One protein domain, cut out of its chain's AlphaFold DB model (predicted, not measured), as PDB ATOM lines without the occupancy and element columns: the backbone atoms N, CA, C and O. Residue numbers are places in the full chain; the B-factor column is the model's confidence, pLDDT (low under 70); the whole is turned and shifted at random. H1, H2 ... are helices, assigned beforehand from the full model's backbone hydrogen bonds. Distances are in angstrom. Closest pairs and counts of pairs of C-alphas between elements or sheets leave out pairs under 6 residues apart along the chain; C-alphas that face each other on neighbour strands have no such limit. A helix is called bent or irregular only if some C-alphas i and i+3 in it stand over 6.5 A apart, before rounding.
ATOM      1  N   TRP A  83     192.911 247.959 326.027       98.06
ATOM      2  CA  TRP A  83     191.546 248.378 325.676       98.06
ATOM      3  C   TRP A  83     190.557 248.227 326.836       98.06
ATOM      4  O   TRP A  83     189.819 249.152 327.165       98.06
ATOM      5  N   LYS A  84     190.609 247.082 327.530       98.00
ATOM      6  CA  LYS A  84     189.760 246.798 328.695       98.00
ATOM      7  C   LYS A  84     189.842 247.901 329.756       98.00
ATOM      8  O   LYS A  84     188.817 248.299 330.294       98.00
ATOM      9  N   GLN A  85     191.041 248.415 330.027       98.31
ATOM     10  CA  GLN A  85     191.246 249.456 331.031       98.31
ATOM     11  C   GLN A  85     190.572 250.778 330.640       98.31
ATOM     12  O   GLN A  85     190.135 251.512 331.519       98.31
ATOM     13  N   LEU A  86     190.467 251.075 329.341       97.50
ATOM     14  CA  LEU A  86     189.798 252.280 328.846       97.50
ATOM     15  C   LEU A  86     188.270 252.178 328.956       97.50
ATOM     16  O   LEU A  86     187.608 253.181 329.203       97.50
ATOM     17  N   VAL A  87     187.713 250.972 328.805       97.38
ATOM     18  CA  VAL A  87     186.260 250.730 328.854       97.38
ATOM     19  C   VAL A  87     185.743 250.565 330.292       97.38
ATOM     20  O   VAL A  87     184.609 250.940 330.589       97.38
ATOM     21  N   GLU A  88     186.569 250.048 331.205       98.31
ATOM     22  CA  GLU A  88     186.193 249.746 332.596       98.31
ATOM     23  C   GLU A  88     185.510 250.913 333.347       98.31
ATOM     24  O   GLU A  88     184.482 250.682 333.990       98.31
ATOM     25  N   PRO A  89     185.980 252.177 333.260       97.88
ATOM     26  CA  PRO A  89     185.321 253.288 333.944       97.88
ATOM     27  C   PRO A  89     183.883 253.518 333.465       97.88
ATOM     28  O   PRO A  89     183.006 253.797 334.282       97.88
ATOM     29  N   ALA A  90     183.620 253.357 332.163       96.44
ATOM     30  CA  ALA A  90     182.276 253.488 331.606       96.44
ATOM     31  C   ALA A  90     181.356 252.365 332.109       96.44
ATOM     32  O   ALA A  90     180.228 252.640 332.510       96.44
ATOM     33  N   ILE A  91     181.858 251.124 332.182       97.50
ATOM     34  CA  ILE A  91     181.121 249.987 332.759       97.50
ATOM     35  C   ILE A  91     180.732 250.283 334.210       97.50
ATOM     36  O   ILE A  91     179.579 250.079 334.592       97.50
ATOM     37  N   ASN A  92     181.670 250.786 335.012       98.19
ATOM     38  CA  ASN A  92     181.414 251.099 336.415       98.19
ATOM     39  C   ASN A  92     180.369 252.207 336.570       98.19
ATOM     40  O   ASN A  92     179.421 252.041 337.335       98.19
ATOM     41  N   LEU A  93     180.478 253.297 335.805       96.81
ATOM     42  CA  LEU A  93     179.479 254.370 335.826       96.81
ATOM     43  C   LEU A  93     178.091 253.881 335.390       96.81
ATOM     44  O   LEU A  93     177.092 254.302 335.967       96.81
ATOM     45  N   SER A  94     178.007 252.973 334.415       94.88
ATOM     46  CA  SER A  94     176.735 252.378 333.991       94.88
ATOM     47  C   SER A  94     176.143 251.412 335.020       94.88
ATOM     48  O   SER A  94     174.926 251.341 335.143       94.88
ATOM     49  N   ARG A  95     176.975 250.669 335.763       97.62
ATOM     50  CA  ARG A  95     176.517 249.704 336.779       97.62
ATOM     51  C   ARG A  95     176.114 250.359 338.091       97.62
ATOM     52  O   ARG A  95     175.130 249.951 338.698       97.62
ATOM     53  N   TYR A  96     176.904 251.326 338.544       97.75
ATOM     54  CA  TYR A  96     176.753 251.933 339.867       97.75
ATOM     55  C   TYR A  96     176.072 253.302 339.820       97.75
ATOM     56  O   TYR A  96     175.685 253.835 340.858       97.75
ATOM     57  N   GLY A  97     175.879 253.848 338.619       95.56
ATOM     58  CA  GLY A  97     175.242 255.135 338.409       95.56
ATOM     59  C   GLY A  97     176.152 256.317 338.731       95.56
ATOM     60  O   GLY A  97     177.320 256.191 339.103       95.56
ATOM     61  N   PHE A  98     175.590 257.505 338.545       94.31
ATOM     62  CA  PHE A  98     176.224 258.788 338.821       94.31
ATOM     63  C   PHE A  98     175.138 259.840 339.101       94.31
ATOM     64  O   PHE A  98     173.989 259.654 338.689       94.31
ATOM     65  N   PRO A  99     175.464 260.954 339.785       94.12
ATOM     66  CA  PRO A  99     174.501 262.020 340.043       94.12
ATOM     67  C   PRO A  99     173.882 262.581 338.759       94.12
ATOM     68  O   PRO A  99     174.575 262.871 337.780       94.12
ATOM     69  N   PHE A 100     172.564 262.768 338.771       90.44
ATOM     70  CA  PHE A 100     171.816 263.195 337.597       90.44
ATOM     71  C   PHE A 100     172.025 264.691 337.319       90.44
ATOM     72  O   PHE A 100     171.439 265.557 337.965       90.44
ATOM     73  N   HIS A 101     172.907 264.999 336.368       92.88
ATOM     74  CA  HIS A 101     173.281 266.375 336.047       92.88
ATOM     75  C   HIS A 101     172.132 267.165 335.392       92.88
ATOM     76  O   HIS A 101     171.378 266.627 334.578       92.88
ATOM     77  N   HIS A 102     172.067 268.474 335.663       93.94
ATOM     78  CA  HIS A 102     170.997 269.375 335.215       93.94
ATOM     79  C   HIS A 102     170.687 269.284 333.709       93.94
ATOM     80  O   HIS A 102     169.531 269.167 333.329       93.94
ATOM     81  N   ARG A 103     171.707 269.220 332.842       93.00
ATOM     82  CA  ARG A 103     171.511 269.103 331.380       93.00
ATOM     83  C   ARG A 103     170.806 267.811 330.955       93.00
ATOM     84  O   ARG A 103     170.044 267.811 329.994       93.00
ATOM     85  N   ILE A 104     171.066 266.699 331.647       91.88
ATOM     86  CA  ILE A 104     170.377 265.428 331.373       91.88
ATOM     87  C   ILE A 104     168.941 265.516 331.892       91.88
ATOM     88  O   ILE A 104     168.028 265.025 331.235       91.88
ATOM     89  N   TRP A 105     168.731 266.192 333.021       93.12
ATOM     90  CA  TRP A 105     167.401 266.449 333.564       93.12
ATOM     91  C   TRP A 105     166.529 267.306 332.647       93.12
ATOM     92  O   TRP A 105     165.390 266.928 332.384       93.12
ATOM     93  N   GLU A 106     167.065 268.393 332.089       94.81
ATOM     94  CA  GLU A 106     166.357 269.223 331.105       94.81
ATOM     95  C   GLU A 106     165.926 268.396 329.889       94.81
ATOM     96  O   GLU A 106     164.748 268.384 329.532       94.81
ATOM     97  N   ALA A 107     166.861 267.641 329.299       93.00
ATOM     98  CA  ALA A 107     166.580 266.781 328.152       93.00
ATOM     99  C   ALA A 107     165.540 265.694 328.480       93.00
ATOM    100  O   ALA A 107     164.632 265.440 327.691       93.00
ATOM    101  N   SER A 108     165.631 265.088 329.667       92.62
ATOM    102  CA  SER A 108     164.696 264.044 330.104       92.62
ATOM    103  C   SER A 108     163.293 264.597 330.336       92.62
ATOM    104  O   SER A 108     162.316 263.938 330.000       92.62
ATOM    105  N   ASN A 109     163.170 265.819 330.862       94.81
ATOM    106  CA  ASN A 109     161.874 266.481 331.002       94.81
ATOM    107  C   ASN A 109     161.270 266.860 329.654       94.81
ATOM    108  O   ASN A 109     160.073 266.661 329.457       94.81
ATOM    109  N   PHE A 110     162.087 267.363 328.727       93.69
ATOM    110  CA  PHE A 110     161.644 267.651 327.366       93.69
ATOM    111  C   PHE A 110     161.114 266.385 326.668       93.69
ATOM    112  O   PHE A 110     160.065 266.420 326.032       93.69
ATOM    113  N   MET A 111     161.784 265.246 326.866       91.75
ATOM    114  CA  MET A 111     161.416 263.948 326.285       91.75
ATOM    115  C   MET A 111     160.464 263.115 327.158       91.75
ATOM    116  O   MET A 111     160.191 261.960 326.833       91.75
ATOM    117  N   LYS A 112     159.947 263.665 328.265       94.00
ATOM    118  CA  LYS A 112     159.275 262.890 329.321       94.00
ATOM    119  C   LYS A 112     158.106 262.063 328.805       94.00
ATOM    120  O   LYS A 112     157.956 260.917 329.214       94.00
ATOM    121  N   SER A 113     157.280 262.627 327.925       92.81
ATOM    122  CA  SER A 113     156.160 261.893 327.333       92.81
ATOM    123  C   SER A 113     156.651 260.677 326.550       92.81
ATOM    124  O   SER A 113     156.164 259.585 326.804       92.81
ATOM    125  N   PHE A 114     157.644 260.831 325.675       88.69
ATOM    126  CA  PHE A 114     158.204 259.735 324.880       88.69
ATOM    127  C   PHE A 114     158.843 258.652 325.751       88.69
ATOM    128  O   PHE A 114     158.499 257.483 325.609       88.69
ATOM    129  N   ILE A 115     159.701 259.043 326.700       91.75
ATOM    130  CA  ILE A 115     160.359 258.110 327.631       91.75
ATOM    131  C   ILE A 115     159.306 257.309 328.402       91.75
ATOM    132  O   ILE A 115     159.377 256.091 328.497       91.75
ATOM    133  N   LEU A 116     158.270 257.984 328.905       93.62
ATOM    134  CA  LEU A 116     157.193 257.327 329.632       93.62
ATOM    135  C   LEU A 116     156.211 256.572 328.736       93.62
ATOM    136  O   LEU A 116     155.302 255.988 329.300       93.62
ATOM    137  N   HIS A 117     156.329 256.539 327.409       92.44
ATOM    138  CA  HIS A 117     155.476 255.713 326.534       92.44
ATOM    139  C   HIS A 117     156.230 254.538 325.895       92.44
ATOM    140  O   HIS A 117     155.580 253.619 325.404       92.44
ATOM    141  N   ASP A 118     157.562 254.532 325.953       88.50
ATOM    142  CA  ASP A 118     158.418 253.469 325.424       88.50
ATOM    143  C   ASP A 118     158.918 252.565 326.560       88.50
ATOM    144  O   ASP A 118     159.668 253.006 327.428       88.50
ATOM    145  N   GLU A 119     158.506 251.295 326.579       90.00
ATOM    146  CA  GLU A 119     158.929 250.340 327.616       90.00
ATOM    147  C   GLU A 119     160.445 250.107 327.649       90.00
ATOM    148  O   GLU A 119     160.979 249.808 328.712       90.00
ATOM    149  N   GLY A 120     161.148 250.277 326.525       87.75
ATOM    150  CA  GLY A 120     162.599 250.110 326.453       87.75
ATOM    151  C   GLY A 120     163.391 251.258 327.082       87.75
ATOM    152  O   GLY A 120     164.605 251.130 327.250       87.75
ATOM    153  N   LEU A 121     162.732 252.373 327.415       87.19
ATOM    154  CA  LEU A 121     163.353 253.576 327.982       87.19
ATOM    155  C   LEU A 121     162.914 253.884 329.425       87.19
ATOM    156  O   LEU A 121     163.398 254.868 329.990       87.19
ATOM    157  N   ARG A 122     162.003 253.090 330.004       74.88
ATOM    158  CA  ARG A 122     161.528 253.245 331.389       74.88
ATOM    159  C   ARG A 122     162.403 252.522 332.407       74.88
ATOM    160  O   ARG A 122     162.948 251.448 332.082       74.88
TER     161      ARG A 122
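This is residues 83 to 122 of the 122 residues of the protein "Gamma-glutamyltranspeptidase 3" of Thelohanellus kitauei (UniProt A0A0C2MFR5). This is an open, strung-out chain of three helices with no shared core: H1 lies at one end of the long axis, a bare stretch of residues 97 to 101 leads away from it to H2, and the short H3 follows at the other end. No helix touches another, and the tail after H3, residues 116 to 122, makes a loop that bends back. The printed part has 40 residues with three named helices, in the order H1, H2, H3, and no named strand; the class is all helix. The whole is only just extended, close to loose, with a radius of gyration of the C-alphas of 13.6 A. Its outline is elongated, with spans of 37 by 23 by 16 A.

The printed part begins with H1, residues 83 to 96, the longest helix, with 14 residues. A tight link of 5 residues joins it to H2, residues 102 to 110, yet H1 and H2 are apart. A tight link of 1 residue then joins H2 to H3, residues 112 to 115. H2 and H3 are close but not clearly touching, with 1 pair of C-alphas within 8 A: the closest are those of Ser 108 and Ile 115, 7.8 A apart. The centres of H2 and H3 are 11.2 A apart. H1 and H3 are apart. In H2 every pair of O i and N i+4 is within hydrogen-bond range, and in H1 8 of 10 are; H3 is too short for such a pair, and its 1 pair of O i and N i+3 is not within range.

H1 runs from Trp 83, with its C-alpha at (191.546, 248.378, 325.676), to Tyr 96, with its C-alpha at (176.753, 251.933, 339.867), a length of 20.8 A. It is irregular, but only just: C-alphas 86 and 89 are 6.9 A apart. H2, from His 102 to Phe 110, is 12.3 A long. H3, from Lys 112 to Ile 115, is 5.2 A long and ends with C-alpha 115 at (160.359, 258.110, 327.631).

The two C-alphas farthest apart are those of Trp 83 and Ser 113, at 37.9 A, while the first and last printed C-alphas, those of Trp 83 and Arg 122, are 30.9 A apart. Residues 83 to 113 stand free, of which 83 to 96 belong to H1 and 102 to 110 to H2; residues 115 to 121 stand free too. The printed part has no cut and ends at residue 122, the chain's last residue. Neither link between the helices is long. The mean pLDDT of the printed part is 93.7, and no printed residue is under 70.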